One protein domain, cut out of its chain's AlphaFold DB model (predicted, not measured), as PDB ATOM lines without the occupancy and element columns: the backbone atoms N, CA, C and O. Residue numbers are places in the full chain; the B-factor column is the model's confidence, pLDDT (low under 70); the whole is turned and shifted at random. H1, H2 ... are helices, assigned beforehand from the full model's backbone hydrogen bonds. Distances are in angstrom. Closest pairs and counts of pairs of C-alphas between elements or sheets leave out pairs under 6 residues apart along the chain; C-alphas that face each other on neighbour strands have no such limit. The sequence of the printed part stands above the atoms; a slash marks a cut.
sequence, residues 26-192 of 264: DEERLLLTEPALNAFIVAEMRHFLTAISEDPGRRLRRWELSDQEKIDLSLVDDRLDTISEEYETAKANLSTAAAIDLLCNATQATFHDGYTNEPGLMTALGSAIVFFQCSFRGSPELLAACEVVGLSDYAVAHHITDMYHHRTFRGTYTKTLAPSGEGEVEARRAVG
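Overview. This is residues 26 to 192 of the 264 residues of an uncharacterized protein of Thalassiosira oceanica (UniProt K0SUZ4). Two long helices, H2 and H6, run side by side in opposite ways through the middle of an elongated all-helix domain; H7 and H9 cross them on one side, while H10 packs on H2 away from H6. H8 packs across the first part of H6 with H5 beside it, H1 packs on H10 at one end, and H4 with residues 73 to 84 lies at the other. The printed part has 167 residues with ten named helices, H1 to H10 in order, and no named strand. It is compact, with a radius of gyration of the C-alphas of 16.7 A and spans of 59 by 36 by 23 A.

Along the chain. H1, residues 26 to 31, begins with C-alpha 26 at (-4.387, -41.990, -32.788). H2, residues 34 to 54, measures 30.1 A from first to last C-alpha. H3, residues 58 to 61, and H4, residues 67 to 72, are short, and H5 spans residues 85 to 93. H6, residues 96 to 116, measures 29.9 A and begins with C-alpha 96 at (19.705, -17.106, -14.858). H7 spans residues 125 to 137, 17.9 A, and H8 residues 140 to 149, 14.4 A. H9, residues 153 to 169, measures 23.9 A. H10, residues 182 to 191, measures 14.8 A and ends with C-alpha 191 at (-2.000, -36.360, -23.006).

Arrangement. H2 touches H6 at a shallow tilt of 27 degrees, opposite ways, the closest C-alphas being those of Val 42 and Cys 104, 5.7 A apart. H2 touches H10 at 24 degrees, also shallow and opposite ways, with C-alphas 36 and 187 closest at 4.1 A. With residues 37 to 45 alone, H2 touches H9 at a steep tilt of 48 degrees, closest at C-alphas 41 and 163, 6.3 A. H7 touches H9 at a steep tilt of 40 degrees, with C-alphas 132 and 157 closest at 5.0 A. H8 touches H6, with C-alphas 145 and 99 closest at 4.6 A, and H5, with C-alphas 140 and 87 closest at 4.7 A. H1 touches H10, closest at C-alphas 31 and 187, 6.3 A. H3 and H4 touch no helix. Every O i to N i+4 pair is within hydrogen-bond range in the helices other than H3, which is too short for such a pair.

Size, cuts and confidence. The C-alphas of Asp 26 and Arg 79 are the two farthest apart, at 59.1 A. The printed part has no cut. The links H4 to H5 and H9 to H10 are long, with 12 residues each. Mean pLDDT of the printed part is 86.1; residues 56 to 61 and 170 to 180 are under 70.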
ATOM      1  N   ASP A  26      -3.657 -42.669 -33.861       77.75
ATOM      2  CA  ASP A  26      -4.387 -41.990 -32.788       77.75
ATOM      3  C   ASP A  26      -3.435 -41.422 -31.724       77.75
ATOM      4  O   ASP A  26      -3.695 -40.333 -31.213       77.75
ATOM      5  N   GLU A  27      -2.300 -42.086 -31.455       82.00
ATOM      6  CA  GLU A  27      -1.223 -41.502 -30.639       82.00
ATOM      7  C   GLU A  27      -0.687 -40.215 -31.280       82.00
ATOM      8  O   GLU A  27      -0.627 -39.177 -30.622       82.00
ATOM      9  N   GLU A  28      -0.367 -40.255 -32.575       80.62
ATOM     10  CA  GLU A  28       0.116 -39.096 -33.336       80.62
ATOM     11  C   GLU A  28      -0.885 -37.935 -33.298       80.62
ATOM     12  O   GLU A  28      -0.503 -36.787 -33.078       80.62
ATOM     13  N   ARG A  29      -2.188 -38.212 -33.434       81.50
ATOM     14  CA  ARG A  29      -3.229 -37.176 -33.322       81.50
ATOM     15  C   ARG A  29      -3.283 -36.545 -31.938       81.50
ATOM     16  O   ARG A  29      -3.428 -35.329 -31.844       81.50
ATOM     17  N   LEU A  30      -3.179 -37.342 -30.873       85.44
ATOM     18  CA  LEU A  30      -3.145 -36.813 -29.506       85.44
ATOM     19  C   LEU A  30      -1.920 -35.926 -29.288       85.44
ATOM     20  O   LEU A  30      -2.031 -34.851 -28.703       85.44
ATOM     21  N   LEU A  31      -0.775 -36.327 -29.831       86.69
ATOM     22  CA  LEU A  31       0.488 -35.596 -29.748       86.69
ATOM     23  C   LEU A  31       0.510 -34.265 -30.523       86.69
ATOM     24  O   LEU A  31       1.431 -33.467 -30.318       86.69
ATOM     25  N   LEU A  32      -0.501 -34.015 -31.358       87.50
ATOM     26  CA  LEU A  32      -0.739 -32.760 -32.080       87.50
ATOM     27  C   LEU A  32      -1.864 -31.907 -31.466       87.50
ATOM     28  O   LEU A  32      -2.231 -30.870 -32.022       87.50
ATOM     29  N   THR A  33      -2.427 -32.315 -30.327       89.19
ATOM     30  CA  THR A  33      -3.374 -31.478 -29.575       89.19
ATOM     31  C   THR A  33      -2.655 -30.338 -28.855       89.19
ATOM     32  O   THR A  33      -1.469 -30.442 -28.544       89.19
ATOM     33  N   GLU A  34      -3.374 -29.250 -28.559       90.75
ATOM     34  CA  GLU A  34      -2.810 -28.078 -27.871       90.75
ATOM     35  C   GLU A  34      -2.052 -28.424 -26.579       90.75
ATOM     36  O   GLU A  34      -0.910 -27.979 -26.467       90.75
ATOM     37  N   PRO A  35      -2.565 -29.271 -25.660       92.88
ATOM     38  CA  PRO A  35      -1.840 -29.579 -24.428       92.88
ATOM     39  C   PRO A  35      -0.492 -30.261 -24.682       92.88
ATOM     40  O   PRO A  35       0.498 -29.932 -24.031       92.88
ATOM     41  N   ALA A  36      -0.436 -31.183 -25.651       91.38
ATOM     42  CA  ALA A  36       0.800 -31.857 -26.045       91.38
ATOM     43  C   ALA A  36       1.774 -30.906 -26.752       91.38
ATOM     44  O   ALA A  36       2.967 -30.929 -26.457       91.38
ATOM     45  N   LEU A  37       1.283 -30.056 -27.657       91.44
ATOM     46  CA  LEU A  37       2.104 -29.069 -28.363       91.44
ATOM     47  C   LEU A  37       2.684 -28.020 -27.410       91.44
ATOM     48  O   LEU A  37       3.854 -27.669 -27.526       91.44
ATOM     49  N   ASN A  38       1.886 -27.546 -26.457       94.50
ATOM     50  CA  ASN A  38       2.313 -26.569 -25.469       94.50
ATOM     51  C   ASN A  38       3.387 -27.167 -24.546       94.50
ATOM     52  O   ASN A  38       4.475 -26.607 -24.421       94.50
ATOM     53  N   ALA A  39       3.134 -28.361 -23.994       94.44
ATOM     54  CA  ALA A  39       4.109 -29.073 -23.169       94.44
ATOM     55  C   ALA A  39       5.422 -29.347 -23.922       94.44
ATOM     56  O   ALA A  39       6.498 -29.099 -23.378       94.44
ATOM     57  N   PHE A  40       5.330 -29.774 -25.188       93.19
ATOM     58  CA  PHE A  40       6.486 -29.947 -26.065       93.19
ATOM     59  C   PHE A  40       7.301 -28.655 -26.176       93.19
ATOM     60  O   PHE A  40       8.483 -28.636 -25.855       93.19
ATOM     61  N   ILE A  41       6.670 -27.555 -26.592       93.19
ATOM     62  CA  ILE A  41       7.356 -26.282 -26.855       93.19
ATOM     63  C   ILE A  41       8.002 -25.716 -25.590       93.19
ATOM     64  O   ILE A  41       9.112 -25.194 -25.657       93.19
ATOM     65  N   VAL A  42       7.339 -25.821 -24.437       96.31
ATOM     66  CA  VAL A  42       7.880 -25.327 -23.164       96.31
ATOM     67  C   VAL A  42       9.096 -26.143 -22.723       96.31
ATOM     68  O   VAL A  42      10.089 -25.565 -22.275       96.31
ATOM     69  N   ALA A  43       9.048 -27.467 -22.869       93.38
ATOM     70  CA  ALA A  43      10.182 -28.335 -22.566       93.38
ATOM     71  C   ALA A  43      11.374 -28.050 -23.495       93.38
ATOM     72  O   ALA A  43      12.492 -27.860 -23.020       93.38
ATOM     73  N   GLU A  44      11.123 -27.905 -24.797       90.81
ATOM     74  CA  GLU A  44      12.148 -27.548 -25.782       90.81
ATOM     75  C   GLU A  44      12.757 -26.169 -25.512       90.81
ATOM     76  O   GLU A  44      13.978 -26.012 -25.533       90.81
ATOM     77  N   MET A  45      11.925 -25.183 -25.171       92.88
ATOM     78  CA  MET A  45      12.387 -23.853 -24.785       92.88
ATOM     79  C   MET A  45      13.300 -23.927 -23.559       92.88
ATOM     80  O   MET A  45      14.379 -23.336 -23.547       92.88
ATOM     81  N   ARG A  46      12.913 -24.686 -22.531       94.19
ATOM     82  CA  ARG A  46      13.734 -24.864 -21.331       94.19
ATOM     83  C   ARG A  46      15.079 -25.505 -21.655       94.19
ATOM     84  O   ARG A  46      16.108 -25.009 -21.188       94.19
ATOM     85  N   HIS A  47      15.075 -26.561 -22.466       89.00
ATOM     86  CA  HIS A  47      16.287 -27.228 -22.927       89.00
ATOM     87  C   HIS A  47      17.206 -26.250 -23.671       89.00
ATOM     88  O   HIS A  47      18.385 -26.106 -23.344       89.00
ATOM     89  N   PHE A  48      16.643 -25.509 -24.629       88.38
ATOM     90  CA  PHE A  48      17.343 -24.520 -25.441       88.38
ATOM     91  C   PHE A  48      17.977 -23.404 -24.602       88.38
ATOM     92  O   PHE A  48      19.167 -23.118 -24.751       88.38
ATOM     93  N   LEU A  49      17.214 -22.798 -23.689       89.38
ATOM     94  CA  LEU A  49      17.701 -21.712 -22.838       89.38
ATOM     95  C   LEU A  49      18.777 -22.198 -21.856       89.38
ATOM     96  O   LEU A  49      19.778 -21.508 -21.652       89.38
ATOM     97  N   THR A  50      18.612 -23.400 -21.295       88.00
ATOM     98  CA  THR A  50      19.600 -24.011 -20.391       88.00
ATOM     99  C   THR A  50      20.908 -24.274 -21.130       88.00
ATOM    100  O   THR A  50      21.956 -23.781 -20.707       88.00
ATOM    101  N   ALA A  51      20.842 -24.930 -22.294       83.94
ATOM    102  CA  ALA A  51      22.008 -25.207 -23.129       83.94
ATOM    103  C   ALA A  51      22.763 -23.926 -23.522       83.94
ATOM    104  O   ALA A  51      23.994 -23.899 -23.532       83.94
ATOM    105  N   ILE A  52      22.040 -22.837 -23.803       81.88
ATOM    106  CA  ILE A  52      22.648 -21.536 -24.110       81.88
ATOM    107  C   ILE A  52      23.327 -20.919 -22.890       81.88
ATOM    108  O   ILE A  52      24.414 -20.356 -23.022       81.88
ATOM    109  N   SER A  53      22.711 -21.018 -21.713       79.88
ATOM    110  CA  SER A  53      23.264 -20.446 -20.484       79.88
ATOM    111  C   SER A  53      24.552 -21.137 -20.008       79.88
ATOM    112  O   SER A  53      25.414 -20.508 -19.381       79.88
ATOM    113  N   GLU A  54      24.699 -22.421 -20.338       81.00
ATOM    114  CA  GLU A  54      25.823 -23.262 -19.932       81.00
ATOM    115  C   GLU A  54      26.977 -23.271 -20.948       81.00
ATOM    116  O   GLU A  54      28.104 -23.586 -20.563       81.00
ATOM    117  N   ASP A  55      26.745 -22.871 -22.208       75.06
ATOM    118  CA  ASP A  55      27.770 -22.837 -23.259       75.06
ATOM    119  C   ASP A  55      28.877 -21.795 -22.950       75.06
ATOM    120  O   ASP A  55      28.658 -20.578 -23.058       75.06
ATOM    121  N   PRO A  56      30.112 -22.235 -22.623       60.72
ATOM    122  CA  PRO A  56      31.210 -21.335 -22.279       60.72
ATOM    123  C   PRO A  56      31.649 -20.454 -23.455       60.72
ATOM    124  O   PRO A  56      32.139 -19.344 -23.242       60.72
ATOM    125  N   GLY A  57      31.482 -20.933 -24.695       61.88
ATOM    126  CA  GLY A  57      31.875 -20.226 -25.915       61.88
ATOM    127  C   GLY A  57      30.902 -19.112 -26.305       61.88
ATOM    128  O   GLY A  57      31.306 -18.135 -26.940       61.88
ATOM    129  N   ARG A  58      29.638 -19.212 -25.878       62.78
ATOM    130  CA  ARG A  58      28.608 -18.186 -26.109       62.78
ATOM    131  C   ARG A  58      28.598 -17.063 -25.083       62.78
ATOM    132  O   ARG A  58      28.106 -15.987 -25.411       62.78
ATOM    133  N   ARG A  59      29.224 -17.230 -23.912       53.69
ATOM    134  CA  ARG A  59      29.405 -16.122 -22.949       53.69
ATOM    135  C   ARG A  59      30.124 -14.907 -23.550       53.69
ATOM    136  O   ARG A  59      29.919 -13.796 -23.084       53.69
ATOM    137  N   LEU A  60      30.922 -15.104 -24.605       45.00
ATOM    138  CA  LEU A  60      31.628 -14.043 -25.337       45.00
ATOM    139  C   LEU A  60      30.780 -13.356 -26.430       45.00
ATOM    140  O   LEU A  60      31.233 -12.381 -27.020       45.00
ATOM    141  N   ARG A  61      29.584 -13.874 -26.742       58.41
ATOM    142  CA  ARG A  61      28.653 -13.344 -27.759       58.41
ATOM    143  C   ARG A  61      27.228 -13.294 -27.216       58.41
ATOM    144  O   ARG A  61      26.282 -13.692 -27.897       58.41
ATOM    145  N   ARG A  62      27.105 -12.883 -25.959       73.44
ATOM    146  CA  ARG A  62      25.814 -12.724 -25.308       73.44
ATOM    147  C   ARG A  62      25.066 -11.582 -25.987       73.44
ATOM    148  O   ARG A  62      25.659 -10.533 -26.226       73.44
ATOM    149  N   TRP A  63      23.812 -11.812 -26.364       84.94
ATOM    150  CA  TRP A  63      22.977 -10.723 -26.853       84.94
ATOM    151  C   TRP A  63      22.629  -9.793 -25.690       84.94
ATOM    152  O   TRP A  63      22.289 -10.267 -24.606       84.94
ATOM    153  N   GLU A  64      22.715  -8.494 -25.944       85.38
ATOM    154  CA  GLU A  64      22.298  -7.416 -25.054       85.38
ATOM    155  C   GLU A  64      21.552  -6.388 -25.903       85.38
ATOM    156  O   GLU A  64      21.888  -6.207 -27.081       85.38
ATOM    157  N   LEU A  65      20.555  -5.717 -25.322       87.12
ATOM    158  CA  LEU A  65      19.887  -4.612 -25.999       87.12
ATOM    159  C   LEU A  65      20.898  -3.505 -26.291       87.12
ATOM    160  O   LEU A  65      21.601  -3.025 -25.393       87.12
ATOM    161  N   SER A  66      20.939  -3.065 -27.545       88.88
ATOM    162  CA  SER A  66      21.679  -1.858 -27.895       88.88
ATOM    163  C   SER A  66      21.042  -0.633 -27.242       88.88
ATOM    164  O   SER A  66      19.848  -0.610 -26.945       88.88
ATOM    165  N   ASP A  67      21.834   0.418 -27.044       90.56
ATOM    166  CA  ASP A  67      21.340   1.662 -26.448       90.56
ATOM    167  C   ASP A  67      20.187   2.270 -27.259       90.56
ATOM    168  O   ASP A  67      19.203   2.720 -26.680       90.56
ATOM    169  N   GLN A  68      20.244   2.180 -28.593       92.12
ATOM    170  CA  GLN A  68      19.141   2.612 -29.451       92.12
ATOM    171  C   GLN A  68      17.875   1.779 -29.224       92.12
ATOM    172  O   GLN A  68      16.793   2.342 -29.123       92.12
ATOM    173  N   GLU A  69      17.988   0.453 -29.094       89.50
ATOM    174  CA  GLU A  69      16.823  -0.392 -28.806       89.50
ATOM    175  C   GLU A  69      16.228  -0.087 -27.427       89.50
ATOM    176  O   GLU A  69      15.010  -0.098 -27.280       89.50
ATOM    177  N   LYS A  70      17.053   0.231 -26.421       90.12
ATOM    178  CA  LYS A  70      16.558   0.649 -25.099       90.12
ATOM    179  C   LYS A  70      15.790   1.968 -25.169       90.12
ATOM    180  O   LYS A  70      14.765   2.089 -24.500       90.12
ATOM    181  N   ILE A  71      16.257   2.921 -25.979       90.31
ATOM    182  CA  ILE A  71      15.556   4.188 -26.240       90.31
ATOM    183  C   ILE A  71      14.228   3.915 -26.956       90.31
ATOM    184  O   ILE A  71      13.174   4.351 -26.496       90.31
ATOM    185  N   ASP A  72      14.255   3.126 -28.032       89.94
ATOM    186  CA  ASP A  72      13.066   2.796 -28.831       89.94
ATOM    187  C   ASP A  72      11.997   2.060 -28.000       89.94
ATOM    188  O   ASP A  72      10.797   2.220 -28.226       89.94
ATOM    189  N   LEU A  73      12.429   1.273 -27.011       90.25
ATOM    190  CA  LEU A  73      11.573   0.557 -26.062       90.25
ATOM    191  C   LEU A  73      11.192   1.393 -24.828       90.25
ATOM    192  O   LEU A  73      10.516   0.877 -23.940       90.25
ATOM    193  N   SER A  74      11.594   2.668 -24.762       92.06
ATOM    194  CA  SER A  74      11.348   3.566 -23.620       92.06
ATOM    195  C   SER A  74      11.854   3.009 -22.279       92.06
ATOM    196  O   SER A  74      11.270   3.266 -21.226       92.06
ATOM    197  N   LEU A  75      12.940   2.231 -22.310       90.06
ATOM    198  CA  LEU A  75      13.620   1.729 -21.112       90.06
ATOM    199  C   LEU A  75      14.556   2.790 -20.529       90.06
ATOM    200  O   LEU A  75      14.685   2.906 -19.308       90.06
ATOM    201  N   VAL A  76      15.169   3.581 -21.408       91.44
ATOM    202  CA  VAL A  76      16.026   4.731 -21.095       91.44
ATOM    203  C   VAL A  76      15.666   5.905 -22.005       91.44
ATOM    204  O   VAL A  76      15.022   5.709 -23.036       91.44
ATOM    205  N   ASP A  77      16.061   7.117 -21.628       91.50
ATOM    206  CA  ASP A  77      15.897   8.307 -22.468       91.50
ATOM    207  C   ASP A  77      17.063   8.490 -23.462       91.50
ATOM    208  O   ASP A  77      18.029   7.724 -23.472       91.50
ATOM    209  N   ASP A  78      17.011   9.544 -24.283       92.00
ATOM    210  CA  ASP A  78      18.061   9.876 -25.266       92.00
ATOM    211  C   ASP A  78      19.446  10.155 -24.639       92.00
ATOM    212  O   ASP A  78      20.447  10.282 -25.351       92.00
ATOM    213  N   ARG A  79      19.520  10.306 -23.312       92.62
ATOM    214  CA  ARG A  79      20.750  10.507 -22.533       92.62
ATOM    215  C   ARG A  79      21.193   9.240 -21.804       92.62
ATOM    216  O   ARG A  79      22.233   9.278 -21.148       92.62
ATOM    217  N   LEU A  80      20.466   8.136 -21.982       87.75
ATOM    218  CA  LEU A  80      20.630   6.860 -21.287       87.75
ATOM    219  C   LEU A  80      20.299   6.925 -19.789       87.75
ATOM    220  O   LEU A  80      20.729   6.059 -19.028       87.75
ATOM    221  N   ASP A  81      19.510   7.916 -19.372       91.12
ATOM    222  CA  ASP A  81      18.941   7.949 -18.029       91.12
ATOM    223  C   ASP A  81      17.774   6.945 -17.952       91.12
ATOM    224  O   ASP A  81      16.957   6.835 -18.870       91.12
ATOM    225  N   THR A  82      17.700   6.176 -16.862       90.00
ATOM    226  CA  THR A  82      16.683   5.127 -16.677       90.00
ATOM    227  C   THR A  82      15.267   5.708 -16.679       90.00
ATOM    228  O   THR A  82      14.942   6.566 -15.860       90.00
ATOM    229  N   ILE A  83      14.405   5.177 -17.552       89.50
ATOM    230  CA  ILE A  83      12.957   5.441 -17.559       89.50
ATOM    231  C   ILE A  83      12.205   4.280 -16.895       89.50
ATOM    232  O   ILE A  83      11.297   4.505 -16.096       89.50
ATOM    233  N   SER A  84      12.579   3.034 -17.208       90.75
ATOM    234  CA  SER A  84      11.937   1.835 -16.660       90.75
ATOM    235  C   SER A  84      12.715   1.289 -15.462       90.75
ATOM    236  O   SER A  84      13.651   0.502 -15.608       90.75
ATOM    237  N   GLU A  85      12.301   1.676 -14.253       91.00
ATOM    238  CA  GLU A  85      12.843   1.100 -13.013       91.00
ATOM    239  C   GLU A  85      12.563  -0.408 -12.910       91.00
ATOM    240  O   GLU A  85      13.376  -1.152 -12.361       91.00
ATOM    241  N   GLU A  86      11.440  -0.871 -13.470       91.44
ATOM    242  CA  GLU A  86      11.061  -2.287 -13.517       91.44
ATOM    243  C   GLU A  86      12.082  -3.116 -14.306       91.44
ATOM    244  O   GLU A  86      12.549  -4.141 -13.809       91.44
ATOM    245  N   TYR A  87      12.485  -2.645 -15.493       93.12
ATOM    246  CA  TYR A  87      13.496  -3.305 -16.321       93.12
ATOM    247  C   TYR A  87      14.837  -3.435 -15.592       93.12
ATOM    248  O   TYR A  87      15.380  -4.536 -15.482       93.12
ATOM    249  N   GLU A  88      15.357  -2.329 -15.054       91.31
ATOM    250  CA  GLU A  88      16.660  -2.320 -14.380       91.31
ATOM    251  C   GLU A  88      16.642  -3.161 -13.096       91.31
ATOM    252  O   GLU A  88      17.570  -3.929 -12.825       91.31
ATOM    253  N   THR A  89      15.548  -3.094 -12.330       92.19
ATOM    254  CA  THR A  89      15.370  -3.904 -11.117       92.19
ATOM    255  C   THR A  89      15.291  -5.390 -11.450       92.19
ATOM    256  O   THR A  89      15.916  -6.206 -10.765       92.19
ATOM    257  N   ALA A  90      14.551  -5.762 -12.498       91.50
ATOM    258  CA  ALA A  90      14.461  -7.141 -12.956       91.50
ATOM    259  C   ALA A  90      15.834  -7.639 -13.424       91.50
ATOM    260  O   ALA A  90      16.304  -8.673 -12.949       91.50
ATOM    261  N   LYS A  91      16.524  -6.873 -14.274       91.94
ATOM    262  CA  LYS A  91      17.844  -7.225 -14.807       91.94
ATOM    263  C   LYS A  91      18.891  -7.416 -13.705       91.94
ATOM    264  O   LYS A  91      19.703  -8.335 -13.792       91.94
ATOM    265  N   ALA A  92      18.868  -6.584 -12.664       91.25
ATOM    266  CA  ALA A  92      19.809  -6.675 -11.550       91.25
ATOM    267  C   ALA A  92      19.550  -7.875 -10.619       91.25
ATOM    268  O   ALA A  92      20.495  -8.426 -10.054       91.25
ATOM    269  N   ASN A  93      18.285  -8.275 -10.444       93.06
ATOM    270  CA  ASN A  93      17.888  -9.259  -9.428       93.06
ATOM    271  C   ASN A  93      17.565 -10.653  -9.990       93.06
ATOM    272  O   ASN A  93      17.525 -11.626  -9.230       93.06
ATOM    273  N   LEU A  94      17.333 -10.782 -11.297       94.38
ATOM    274  CA  LEU A  94      17.041 -12.063 -11.936       94.38
ATOM    275  C   LEU A  94      18.297 -12.936 -12.009       94.38
ATOM    276  O   LEU A  94      19.249 -12.659 -12.738       94.38
ATOM    277  N   SER A  95      18.268 -14.065 -11.301       94.19
ATOM    278  CA  SER A  95      19.202 -15.159 -11.580       94.19
ATOM    279  C   SER A  95      18.909 -15.777 -12.951       94.19
ATOM    280  O   SER A  95      17.774 -15.748 -13.423       94.19
ATOM    281  N   THR A  96      19.904 -16.415 -13.573       92.38
ATOM    282  CA  THR A  96      19.705 -17.106 -14.858       92.38
ATOM    283  C   THR A  96      18.624 -18.186 -14.783       92.38
ATOM    284  O   THR A  96      17.808 -18.276 -15.690       92.38
ATOM    285  N   ALA A  97      18.557 -18.955 -13.692       94.19
ATOM    286  CA  ALA A  97      17.507 -19.957 -13.505       94.19
ATOM    287  C   ALA A  97      16.108 -19.318 -13.441       94.19
ATOM    288  O   ALA A  97      15.198 -19.759 -14.138       94.19
ATOM    289  N   ALA A  98      15.960 -18.226 -12.681       96.25
ATOM    290  CA  ALA A  98      14.698 -17.492 -12.589       96.25
ATOM    291  C   ALA A  98      14.290 -16.858 -13.931       96.25
ATOM    292  O   ALA A  98      13.112 -16.853 -14.275       96.25
ATOM    293  N   ALA A  99      15.257 -16.369 -14.713       95.50
ATOM    294  CA  ALA A  99      15.008 -15.850 -16.055       95.50
ATOM    295  C   ALA A  99      14.522 -16.951 -17.013       95.50
ATOM    296  O   ALA A  99      13.559 -16.739 -17.746       95.50
ATOM    297  N   ILE A 100      15.129 -18.145 -16.972       95.62
ATOM    298  CA  ILE A 100      14.668 -19.303 -17.755       95.62
ATOM    299  C   ILE A 100      13.234 -19.676 -17.369       95.62
ATOM    300  O   ILE A 100      12.401 -19.866 -18.255       95.62
ATOM    301  N   ASP A 101      12.925 -19.745 -16.072       97.50
ATOM    302  CA  ASP A 101      11.569 -20.041 -15.599       97.50
ATOM    303  C   ASP A 101      10.553 -19.007 -16.087       97.50
ATOM    304  O   ASP A 101       9.485 -19.378 -16.579       97.50
ATOM    305  N   LEU A 102      10.899 -17.720 -16.017       96.94
ATOM    306  CA  LEU A 102      10.037 -16.637 -16.477       96.94
ATOM    307  C   LEU A 102       9.752 -16.739 -17.983       96.94
ATOM    308  O   LEU A 102       8.595 -16.664 -18.394       96.94
ATOM    309  N   LEU A 103      10.782 -16.982 -18.796       96.69
ATOM    310  CA  LEU A 103      10.634 -17.144 -20.245       96.69
ATOM    311  C   LEU A 103       9.842 -18.402 -20.612       96.69
ATOM    312  O   LEU A 103       9.053 -18.366 -21.556       96.69
ATOM    313  N   CYS A 104       9.995 -19.500 -19.868       97.44
ATOM    314  CA  CYS A 104       9.211 -20.720 -20.080       97.44
ATOM    315  C   CYS A 104       7.730 -20.507 -19.742       97.44
ATOM    316  O   CYS A 104       6.862 -20.917 -20.510       97.44
ATOM    317  N   ASN A 105       7.434 -19.825 -18.633       97.81
ATOM    318  CA  ASN A 105       6.062 -19.497 -18.237       97.81
ATOM    319  C   ASN A 105       5.399 -18.545 -19.244       97.81
ATOM    320  O   ASN A 105       4.250 -18.756 -19.632       97.81
ATOM    321  N   ALA A 106       6.133 -17.532 -19.711       97.31
ATOM    322  CA  ALA A 106       5.667 -16.653 -20.779       97.31
ATOM    323  C   ALA A 106       5.436 -17.431 -22.081       97.31
ATOM    324  O   ALA A 106       4.391 -17.282 -22.701       97.31
ATOM    325  N   THR A 107       6.348 -18.336 -22.448       97.19
ATOM    326  CA  THR A 107       6.185 -19.223 -23.609       97.19
ATOM    327  C   THR A 107       4.903 -20.045 -23.514       97.19
ATOM    328  O   THR A 107       4.136 -20.075 -24.472       97.19
ATOM    329  N   GLN A 108       4.634 -20.661 -22.359       97.00
ATOM    330  CA  GLN A 108       3.416 -21.437 -22.128       97.00
ATOM    331  C   GLN A 108       2.155 -20.593 -22.357       97.00
ATOM    332  O   GLN A 108       1.239 -21.016 -23.069       97.00
ATOM    333  N   ALA A 109       2.114 -19.401 -21.753       96.19
ATOM    334  CA  ALA A 109       0.973 -18.497 -21.823       96.19
ATOM    335  C   ALA A 109       0.764 -17.950 -23.240       96.19
ATOM    336  O   ALA A 109      -0.340 -18.026 -23.776       96.19
ATOM    337  N   THR A 110       1.822 -17.444 -23.875       95.19
ATOM    338  CA  THR A 110       1.734 -16.858 -25.212       95.19
ATOM    339  C   THR A 110       1.467 -17.915 -26.280       95.19
ATOM    340  O   THR A 110       0.706 -17.655 -27.208       95.19
ATOM    341  N   PHE A 111       2.041 -19.118 -26.169       94.94
ATOM    342  CA  PHE A 111       1.721 -20.204 -27.096       94.94
ATOM    343  C   PHE A 111       0.258 -20.631 -26.977       94.94
ATOM    344  O   PHE A 111      -0.413 -20.777 -27.997       94.94
ATOM    345  N   HIS A 112      -0.252 -20.772 -25.750       94.06
ATOM    346  CA  HIS A 112      -1.664 -21.071 -25.520       94.06
ATOM    347  C   HIS A 112      -2.581 -20.016 -26.154       94.06
ATOM    348  O   HIS A 112      -3.540 -20.365 -26.844       94.06
ATOM    349  N   ASP A 113      -2.262 -18.737 -25.946       93.00
ATOM    350  CA  ASP A 113      -3.007 -17.607 -26.499       93.00
ATOM    351  C   ASP A 113      -2.974 -17.609 -28.034       93.00
ATOM    352  O   ASP A 113      -4.021 -17.633 -28.678       93.00
ATOM    353  N   GLY A 114      -1.786 -17.721 -28.631       90.75
ATOM    354  CA  GLY A 114      -1.622 -17.778 -30.082       90.75
ATOM    355  C   GLY A 114      -2.272 -19.006 -30.732       90.75
ATOM    356  O   GLY A 114      -2.749 -18.926 -31.861       90.75
ATOM    357  N   TYR A 115      -2.332 -20.147 -30.039       88.31
ATOM    358  CA  TYR A 115      -3.013 -21.342 -30.546       88.31
ATOM    359  C   TYR A 115      -4.541 -21.231 -30.428       88.31
ATOM    360  O   TYR A 115      -5.267 -21.645 -31.332       88.31
ATOM    361  N   THR A 116      -5.035 -20.698 -29.308       87.56
ATOM    362  CA  THR A 116      -6.466 -20.714 -28.963       87.56
ATOM    363  C   THR A 116      -7.218 -19.514 -29.529       87.56
ATOM    364  O   THR A 116      -8.333 -19.667 -30.029       87.56
ATOM    365  N   ASN A 117      -6.618 -18.328 -29.445       89.38
ATOM    366  CA  ASN A 117      -7.280 -17.055 -29.712       89.38
ATOM    367  C   ASN A 117      -6.908 -16.446 -31.071       89.38
ATOM    368  O   ASN A 117      -7.639 -15.579 -31.545       89.38
ATOM    369  N   GLU A 118      -5.861 -16.943 -31.742       88.31
ATOM    370  CA  GLU A 118      -5.419 -16.465 -33.062       88.31
ATOM    371  C   GLU A 118      -5.492 -17.575 -34.138       88.31
ATOM    372  O   GLU A 118      -4.482 -18.187 -34.512       88.31
ATOM    373  N   PRO A 119      -6.691 -17.876 -34.681       83.25
ATOM    374  CA  PRO A 119      -6.871 -18.949 -35.653       83.25
ATOM    375  C   PRO A 119      -5.971 -18.795 -36.882       83.25
ATOM    376  O   PRO A 119      -6.021 -17.800 -37.600       83.25
ATOM    377  N   GLY A 120      -5.177 -19.827 -37.165       81.00
ATOM    378  CA  GLY A 120      -4.289 -19.847 -38.326       81.00
ATOM    379  C   GLY A 120      -2.966 -19.103 -38.135       81.00
ATOM    380  O   GLY A 120      -2.138 -19.166 -39.044       81.00
ATOM    381  N   LEU A 121      -2.709 -18.487 -36.973       85.75
ATOM    382  CA  LEU A 121      -1.442 -17.806 -36.672       85.75
ATOM    383  C   LEU A 121      -0.235 -18.690 -37.003       85.75
ATOM    384  O   LEU A 121       0.665 -18.300 -37.745       85.75
ATOM    385  N   MET A 122      -0.276 -19.932 -36.523       80.50
ATOM    386  CA  MET A 122       0.813 -20.895 -36.665       80.50
ATOM    387  C   MET A 122       0.983 -21.462 -38.083       80.50
ATOM    388  O   MET A 122       1.926 -22.208 -38.327       80.50
ATOM    389  N   THR A 123       0.109 -21.102 -39.031       77.81
ATOM    390  CA  THR A 123       0.257 -21.460 -40.455       77.81
ATOM    391  C   THR A 123       1.121 -20.460 -41.230       77.81
ATOM    392  O   THR A 123       1.572 -20.760 -42.336       77.81
ATOM    393  N   ALA A 124       1.385 -19.281 -40.654       81.94
ATOM    394  CA  ALA A 124       2.180 -18.219 -41.258       81.94
ATOM    395  C   ALA A 124       3.361 -17.842 -40.347       81.94
ATOM    396  O   ALA A 124       3.233 -16.995 -39.466       81.94
ATOM    397  N   LEU A 125       4.535 -18.438 -40.604       81.88
ATOM    398  CA  LEU A 125       5.769 -18.243 -39.818       81.88
ATOM    399  C   LEU A 125       6.062 -16.777 -39.474       81.88
ATOM    400  O   LEU A 125       6.310 -16.459 -38.317       81.88
ATOM    401  N   GLY A 126       6.012 -15.877 -40.461       83.88
ATOM    402  CA  GLY A 126       6.309 -14.458 -40.240       83.88
ATOM    403  C   GLY A 126       5.356 -13.796 -39.242       83.88
ATOM    404  O   GLY A 126       5.804 -13.097 -38.339       83.88
ATOM    405  N   SER A 127       4.053 -14.055 -39.367       88.06
ATOM    406  CA  SER A 127       3.033 -13.509 -38.463       88.06
ATOM    407  C   SER A 127       3.150 -14.093 -37.057       88.06
ATOM    408  O   SER A 127       3.070 -13.347 -36.085       88.06
ATOM    409  N   ALA A 128       3.407 -15.400 -36.946       91.06
ATOM    410  CA  ALA A 128       3.623 -16.063 -35.666       91.06
ATOM    411  C   ALA A 128       4.850 -15.503 -34.931       91.06
ATOM    412  O   ALA A 128       4.759 -15.183 -33.748       91.06
ATOM    413  N   ILE A 129       5.977 -15.310 -35.630       93.31
ATOM    414  CA  ILE A 129       7.187 -14.728 -35.031       93.31
ATOM    415  C   ILE A 129       6.888 -13.336 -34.477       93.31
ATOM    416  O   ILE A 129       7.230 -13.064 -33.332       93.31
ATOM    417  N   VAL A 130       6.225 -12.473 -35.253       93.19
ATOM    418  CA  VAL A 130       5.881 -11.115 -34.802       93.19
ATOM    419  C   VAL A 130       4.958 -11.158 -33.583       93.19
ATOM    420  O   VAL A 130       5.191 -10.428 -32.626       93.19
ATOM    421  N   PHE A 131       3.952 -12.033 -33.579       94.44
ATOM    422  CA  PHE A 131       3.037 -12.193 -32.446       94.44
ATOM    423  C   PHE A 131       3.769 -12.587 -31.156       94.44
ATOM    424  O   PHE A 131       3.633 -11.921 -30.125       94.44
ATOM    425  N   PHE A 132       4.594 -13.638 -31.219       94.94
ATOM    426  CA  PHE A 132       5.375 -14.075 -30.065       94.94
ATOM    427  C   PHE A 132       6.348 -12.985 -29.637       94.94
ATOM    428  O   PHE A 132       6.374 -12.619 -28.467       94.94
ATOM    429  N   GLN A 133       7.083 -12.400 -30.583       94.62
ATOM    430  CA  GLN A 133       8.047 -11.342 -30.309       94.62
ATOM    431  C   GLN A 133       7.400 -10.163 -29.578       94.62
ATOM    432  O   GLN A 133       7.925  -9.729 -28.557       94.62
ATOM    433  N   CYS A 134       6.246  -9.682 -30.045       94.31
ATOM    434  CA  CYS A 134       5.502  -8.606 -29.390       94.31
ATOM    435  C   CYS A 134       5.124  -8.955 -27.946       94.31
ATOM    436  O   CYS A 134       5.172  -8.084 -27.082       94.31
ATOM    437  N   SER A 135       4.804 -10.218 -27.667       93.06
ATOM    438  CA  SER A 135       4.445 -10.667 -26.318       93.06
ATOM    439  C   SER A 135       5.637 -10.636 -25.357       93.06
ATOM    440  O   SER A 135       5.500 -10.168 -24.231       93.06
ATOM    441  N   PHE A 136       6.825 -11.061 -25.805       93.06
ATOM    442  CA  PHE A 136       8.050 -10.962 -24.996       93.06
ATOM    443  C   PHE A 136       8.552  -9.519 -24.882       93.06
ATOM    444  O   PHE A 136       9.012  -9.103 -23.825       93.06
ATOM    445  N   ARG A 137       8.440  -8.740 -25.961       91.31
ATOM    446  CA  ARG A 137       8.872  -7.340 -26.014       91.31
ATOM    447  C   ARG A 137       7.970  -6.405 -25.208       91.31
ATOM    448  O   ARG A 137       8.435  -5.375 -24.740       91.31
ATOM    449  N   GLY A 138       6.695  -6.751 -25.036       87.94
ATOM    450  CA  GLY A 138       5.713  -5.934 -24.322       87.94
ATOM    451  C   GLY A 138       5.876  -5.902 -22.798       87.94
ATOM    452  O   GLY A 138       5.141  -5.169 -22.141       87.94
ATOM    453  N   SER A 139       6.805  -6.677 -22.229       91.50
ATOM    454  CA  SER A 139       7.067  -6.715 -20.788       91.50
ATOM    455  C   SER A 139       8.530  -6.361 -20.487       91.50
ATOM    456  O   SER A 139       9.431  -7.080 -20.932       91.50
ATOM    457  N   PRO A 140       8.783  -5.307 -19.687       92.62
ATOM    458  CA  PRO A 140      10.121  -4.982 -19.193       92.62
ATOM    459  C   PRO A 140      10.808  -6.162 -18.489       92.62
ATOM    460  O   PRO A 140      11.993  -6.409 -18.697       92.62
ATOM    461  N   GLU A 141      10.062  -6.945 -17.708       94.75
ATOM    462  CA  GLU A 141      10.591  -8.112 -16.991       94.75
ATOM    463  C   GLU A 141      11.017  -9.238 -17.945       94.75
ATOM    464  O   GLU A 141      12.059  -9.866 -17.742       94.75
ATOM    465  N   LEU A 142      10.249  -9.483 -19.015       95.19
ATOM    466  CA  LEU A 142      10.597 -10.488 -20.025       95.19
ATOM    467  C   LEU A 142      11.794 -10.057 -20.874       95.19
ATOM    468  O   LEU A 142      12.660 -10.881 -21.160       95.19
ATOM    469  N   LEU A 143      11.887  -8.773 -21.226       93.62
ATOM    470  CA  LEU A 143      13.065  -8.217 -21.896       93.62
ATOM    471  C   LEU A 143      14.322  -8.351 -21.029       93.62
ATOM    472  O   LEU A 143      15.364  -8.788 -21.520       93.62
ATOM    473  N   ALA A 144      14.215  -8.052 -19.732       93.75
ATOM    474  CA  ALA A 144      15.309  -8.256 -18.791       93.75
ATOM    475  C   ALA A 144      15.715  -9.737 -18.710       93.75
ATOM    476  O   ALA A 144      16.904 -10.053 -18.748       93.75
ATOM    477  N   ALA A 145      14.753 -10.665 -18.665       94.75
ATOM    478  CA  ALA A 145      15.037 -12.100 -18.662       94.75
ATOM    479  C   ALA A 145      15.729 -12.579 -19.952       94.75
ATOM    480  O   ALA A 145      16.683 -13.359 -19.882       94.75
ATOM    481  N   CYS A 146      15.303 -12.078 -21.116       92.31
ATOM    482  CA  CYS A 146      15.952 -12.312 -22.408       92.31
ATOM    483  C   CYS A 146      17.435 -11.901 -22.375       92.31
ATOM    484  O   CYS A 146      18.308 -12.696 -22.734       92.31
ATOM    485  N   GLU A 147      17.743 -10.711 -21.858       90.75
ATOM    486  CA  GLU A 147      19.122 -10.222 -21.731       90.75
ATOM    487  C   GLU A 147      19.938 -11.014 -20.691       90.75
ATOM    488  O   GLU A 147      21.087 -11.388 -20.941       90.75
ATOM    489  N   VAL A 148      19.330 -11.377 -19.554       91.12
ATOM    490  CA  VAL A 148      19.961 -12.212 -18.513       91.12
ATOM    491  C   VAL A 148      20.328 -13.600 -19.032       91.12
ATOM    492  O   VAL A 148      21.346 -14.153 -18.608       91.12
ATOM    493  N   VAL A 149      19.534 -14.187 -19.930       88.62
ATOM    494  CA  VAL A 149      19.875 -15.453 -20.601       88.62
ATOM    495  C   VAL A 149      20.861 -15.207 -21.747       88.62
ATOM    496  O   VAL A 149      21.804 -15.984 -21.924       88.62
ATOM    497  N   GLY A 150      20.733 -14.078 -22.441       87.62
ATOM    498  CA  GLY A 150      21.603 -13.658 -23.532       87.62
ATOM    499  C   GLY A 150      21.046 -13.935 -24.918       87.62
ATOM    500  O   GLY A 150      21.809 -14.280 -25.825       87.62
ATOM    501  N   LEU A 151      19.729 -13.833 -25.071       88.88
ATOM    502  CA  LEU A 151      19.003 -14.069 -26.312       88.88
ATOM    503  C   LEU A 151      18.031 -12.937 -26.578       88.88
ATOM    504  O   LEU A 151      17.375 -12.466 -25.659       88.88
ATOM    505  N   SER A 152      17.894 -12.557 -27.845       90.50
ATOM    506  CA  SER A 152      16.873 -11.594 -28.231       90.50
ATOM    507  C   SER A 152      15.472 -12.184 -28.104       90.50
ATOM    508  O   SER A 152      15.255 -13.383 -28.300       90.50
ATOM    509  N   ASP A 153      14.503 -11.307 -27.871       91.19
ATOM    510  CA  ASP A 153      13.070 -11.584 -27.987       91.19
ATOM    511  C   ASP A 153      12.715 -12.241 -29.334       91.19
ATOM    512  O   ASP A 153      11.928 -13.186 -29.389       91.19
ATOM    513  N   TYR A 154      13.362 -11.800 -30.420       90.88
ATOM    514  CA  TYR A 154      13.239 -12.427 -31.734       90.88
ATOM    515  C   TYR A 154      13.720 -13.884 -31.736       90.88
ATOM    516  O   TYR A 154      13.061 -14.739 -32.319       90.88
ATOM    517  N   ALA A 155      14.855 -14.193 -31.101       90.75
ATOM    518  CA  ALA A 155      15.379 -15.558 -31.058       90.75
ATOM    519  C   ALA A 155      14.460 -16.496 -30.260       90.75
ATOM    520  O   ALA A 155      14.253 -17.637 -30.674       90.75
ATOM    521  N   VAL A 156      13.871 -16.002 -29.166       91.50
ATOM    522  CA  VAL A 156      12.852 -16.725 -28.388       91.50
ATOM    523  C   VAL A 156      11.612 -16.987 -29.249       91.50
ATOM    524  O   VAL A 156      11.208 -18.138 -29.414       91.50
ATOM    525  N   ALA A 157      11.059 -15.946 -29.878       93.50
ATOM    526  CA  ALA A 157       9.896 -16.054 -30.760       93.50
ATOM    527  C   ALA A 157      10.136 -17.017 -31.933       93.50
ATOM    528  O   ALA A 157       9.315 -17.891 -32.215       93.50
ATOM    529  N   HIS A 158      11.294 -16.899 -32.583       90.31
ATOM    530  CA  HIS A 158      11.702 -17.791 -33.657       90.31
ATOM    531  C   HIS A 158      11.763 -19.239 -33.171       90.31
ATOM    532  O   HIS A 158      11.222 -20.117 -33.838       90.31
ATOM    533  N   HIS A 159      12.370 -19.505 -32.011       90.38
ATOM    534  CA  HIS A 159      12.478 -20.861 -31.475       90.38
ATOM    535  C   HIS A 159      11.103 -21.508 -31.239       90.38
ATOM    536  O   HIS A 159      10.894 -22.640 -31.668       90.38
ATOM    537  N   ILE A 160      10.138 -20.775 -30.671       92.50
ATOM    538  CA  ILE A 160       8.751 -21.252 -30.498       92.50
ATOM    539  C   ILE A 160       8.153 -21.674 -31.843       92.50
ATOM    540  O   ILE A 160       7.637 -22.785 -31.990       92.50
ATOM    541  N   THR A 161       8.242 -20.794 -32.845       90.38
ATOM    542  CA  THR A 161       7.674 -21.074 -34.168       90.38
ATOM    543  C   THR A 161       8.361 -22.236 -34.867       90.38
ATOM    544  O   THR A 161       7.682 -23.057 -35.483       90.38
ATOM    545  N   ASP A 162       9.683 -22.333 -34.747       87.00
ATOM    546  CA  ASP A 162      10.484 -23.381 -35.364       87.00
ATOM    547  C   ASP A 162      10.155 -24.745 -34.744       87.00
ATOM    548  O   ASP A 162       9.894 -25.693 -35.479       87.00
ATOM    549  N   MET A 163      10.042 -24.838 -33.411       87.00
ATOM    550  CA  MET A 163       9.671 -26.082 -32.718       87.00
ATOM    551  C   MET A 163       8.257 -26.546 -33.064       87.00
ATOM    552  O   MET A 163       8.054 -27.727 -33.357       87.00
ATOM    553  N   TYR A 164       7.292 -25.623 -33.132       87.69
ATOM    554  CA  TYR A 164       5.950 -25.953 -33.614       87.69
ATOM    555  C   TYR A 164       5.978 -26.508 -35.045       87.69
ATOM    556  O   TYR A 164       5.349 -27.530 -35.330       87.69
ATOM    557  N   HIS A 165       6.711 -25.857 -35.952       83.25
ATOM    558  CA  HIS A 165       6.768 -26.277 -37.352       83.25
ATOM    559  C   HIS A 165       7.501 -27.599 -37.528       83.25
ATOM    560  O   HIS A 165       7.086 -28.429 -38.339       83.25
ATOM    561  N   HIS A 166       8.573 -27.801 -36.768       78.69
ATOM    562  CA  HIS A 166       9.296 -29.057 -36.749       78.69
ATOM    563  C   HIS A 166       8.382 -30.201 -36.334       78.69
ATOM    564  O   HIS A 166       8.312 -31.193 -37.043       78.69
ATOM    565  N   ARG A 167       7.597 -30.026 -35.273       80.62
ATOM    566  CA  ARG A 167       6.663 -31.055 -34.813       80.62
ATOM    567  C   ARG A 167       5.478 -31.284 -35.755       80.62
ATOM    568  O   ARG A 167       5.048 -32.417 -35.924       80.62
ATOM    569  N   THR A 168       4.942 -30.219 -36.352       78.69
ATOM    570  CA  THR A 168       3.661 -30.278 -37.082       78.69
ATOM    571  C   THR A 168       3.825 -30.577 -38.573       78.69
ATOM    572  O   THR A 168       2.957 -31.209 -39.171       78.69
ATOM    573  N   PHE A 169       4.913 -30.116 -39.201       71.25
ATOM    574  CA  PHE A 169       5.057 -30.139 -40.665       71.25
ATOM    575  C   PHE A 169       6.313 -30.839 -41.169       71.25
ATOM    576  O   PHE A 169       6.362 -31.235 -42.335       71.25
ATOM    577  N   ARG A 170       7.354 -30.968 -40.342       59.16
ATOM    578  CA  ARG A 170       8.593 -31.636 -40.743       59.16
ATOM    579  C   ARG A 170       8.648 -32.997 -40.066       59.16
ATOM    580  O   ARG A 170       9.092 -33.098 -38.937       59.16
ATOM    581  N   GLY A 171       8.311 -34.062 -40.792       47.75
ATOM    582  CA  GLY A 171       8.503 -35.451 -40.343       47.75
ATOM    583  C   GLY A 171       9.972 -35.870 -40.139       47.75
ATOM    584  O   GLY A 171      10.306 -37.046 -40.210       47.75
ATOM    585  N   THR A 172      10.882 -34.920 -39.923       43.31
ATOM    586  CA  THR A 172      12.266 -35.191 -39.553       43.31
ATOM    587  C   THR A 172      12.391 -35.228 -38.048       43.31
ATOM    588  O   THR A 172      12.124 -34.232 -37.386       43.31
ATOM    589  N   TYR A 173      12.918 -36.336 -37.532       44.47
ATOM    590  CA  TYR A 173      13.447 -36.428 -36.180       44.47
ATOM    591  C   TYR A 173      14.573 -35.390 -36.008       44.47
ATOM    592  O   TYR A 173      15.742 -35.655 -36.297       44.47
ATOM    593  N   THR A 174      14.245 -34.171 -35.573       45.66
ATOM    594  CA  THR A 174      15.238 -33.318 -34.914       45.66
ATOM    595  C   THR A 174      15.729 -34.063 -33.671       45.66
ATOM    596  O   THR A 174      15.062 -34.979 -33.188       45.66
ATOM    597  N   LYS A 175      16.904 -33.703 -33.139       45.28
ATOM    598  CA  LYS A 175      17.478 -34.373 -31.951       45.28
ATOM    599  C   LYS A 175      16.485 -34.513 -30.783       45.28
ATOM    600  O   LYS A 175      16.660 -35.409 -29.967       45.28
ATOM    601  N   THR A 176      15.461 -33.666 -30.734       48.34
ATOM    602  CA  THR A 176      14.428 -33.617 -29.702       48.34
ATOM    603  C   THR A 176      13.065 -34.193 -30.093       48.34
ATOM    604  O   THR A 176      12.268 -34.499 -29.215       48.34
ATOM    605  N   LEU A 177      12.812 -34.449 -31.381       55.38
ATOM    606  CA  LEU A 177      11.669 -35.260 -31.831       55.38
ATOM    607  C   LEU A 177      11.934 -36.767 -31.708       55.38
ATOM    608  O   LEU A 177      11.077 -37.581 -32.049       55.38
ATOM    609  N   ALA A 178      13.125 -37.162 -31.245       64.69
ATOM    610  CA  ALA A 178      13.357 -38.536 -30.832       64.69
ATOM    611  C   ALA A 178      12.306 -38.938 -29.774       64.69
ATOM    612  O   ALA A 178      11.979 -38.116 -28.919       64.69
ATOM    613  N   PRO A 179      11.827 -40.196 -29.757       65.19
ATOM    614  CA  PRO A 179      10.851 -40.663 -28.766       65.19
ATOM    615  C   PRO A 179      11.267 -40.434 -27.301       65.19
ATOM    616  O   PRO A 179      10.422 -40.371 -26.415       65.19
ATOM    617  N   SER A 180      12.572 -40.313 -27.050       69.12
ATOM    618  CA  SER A 180      13.176 -40.046 -25.742       69.12
ATOM    619  C   SER A 180      13.597 -38.584 -25.531       69.12
ATOM    620  O   SER A 180      14.281 -38.286 -24.556       69.12
ATOM    621  N   GLY A 181      13.288 -37.680 -26.463       76.56
ATOM    622  CA  GLY A 181      13.588 -36.255 -26.329       76.56
ATOM    623  C   GLY A 181      12.734 -35.608 -25.240       76.56
ATOM    624  O   GLY A 181      11.581 -35.992 -25.051       76.56
ATOM    625  N   GLU A 182      13.286 -34.618 -24.535       82.12
ATOM    626  CA  GLU A 182      12.608 -33.937 -23.418       82.12
ATOM    627  C   GLU A 182      11.226 -33.402 -23.825       82.12
ATOM    628  O   GLU A 182      10.243 -33.656 -23.126       82.12
ATOM    629  N   GLY A 183      11.116 -32.758 -24.994       86.31
ATOM    630  CA  GLY A 183       9.837 -32.310 -25.532       86.31
ATOM    631  C   GLY A 183       8.827 -33.434 -25.754       86.31
ATOM    632  O   GLY A 183       7.655 -33.288 -25.409       86.31
ATOM    633  N   GLU A 184       9.248 -34.564 -26.324       86.50
ATOM    634  CA  GLU A 184       8.346 -35.680 -26.632       86.50
ATOM    635  C   GLU A 184       7.855 -36.389 -25.364       86.50
ATOM    636  O   GLU A 184       6.676 -36.741 -25.257       86.50
ATOM    637  N   VAL A 185       8.730 -36.525 -24.367       87.75
ATOM    638  CA  VAL A 185       8.375 -37.047 -23.043       87.75
ATOM    639  C   VAL A 185       7.288 -36.183 -22.398       87.75
ATOM    640  O   VAL A 185       6.289 -36.719 -21.909       87.75
ATOM    641  N   GLU A 186       7.443 -34.859 -22.419       91.06
ATOM    642  CA  GLU A 186       6.459 -33.943 -21.834       91.06
ATOM    643  C   GLU A 186       5.156 -33.882 -22.640       91.06
ATOM    644  O   GLU A 186       4.070 -33.879 -22.054       91.06
ATOM    645  N   ALA A 187       5.225 -33.946 -23.972       90.06
ATOM    646  CA  ALA A 187       4.039 -34.032 -24.821       90.06
ATOM    647  C   ALA A 187       3.199 -35.275 -24.497       90.06
ATOM    648  O   ALA A 187       1.984 -35.179 -24.316       90.06
ATOM    649  N   ARG A 188       3.849 -36.439 -24.366       90.25
ATOM    650  CA  ARG A 188       3.202 -37.704 -23.986       90.25
ATOM    651  C   ARG A 188       2.575 -37.626 -22.599       90.25
ATOM    652  O   ARG A 188       1.413 -38.005 -22.439       90.25
ATOM    653  N   ARG A 189       3.292 -37.074 -21.615       91.94
ATOM    654  CA  ARG A 189       2.765 -36.857 -20.256       91.94
ATOM    655  C   ARG A 189       1.514 -35.981 -20.263       91.94
ATOM    656  O   ARG A 189       0.545 -36.317 -19.583       91.94
ATOM    657  N   ALA A 190       1.506 -34.910 -21.055       92.44
ATOM    658  CA  ALA A 190       0.390 -33.970 -21.123       92.44
ATOM    659  C   ALA A 190      -0.920 -34.605 -21.622       92.44
ATOM    660  O   ALA A 190      -2.001 -34.192 -21.203       92.44
ATOM    661  N   VAL A 191      -0.833 -35.632 -22.473       91.12
ATOM    662  CA  VAL A 191      -2.000 -36.360 -23.006       91.12
ATOM    663  C   VAL A 191      -2.213 -37.743 -22.381       91.12
ATOM    664  O   VAL A 191      -3.113 -38.471 -22.793       91.12
ATOM    665  N   GLY A 192      -1.435 -38.099 -21.354       88.88
ATOM    666  CA  GLY A 192      -1.580 -39.359 -20.621       88.88
ATOM    667  C   GLY A 192      -1.092 -40.598 -21.376       88.88
ATOM    668  O   GLY A 192      -1.607 -41.687 -21.135       88.88
TER     669      GLY A 192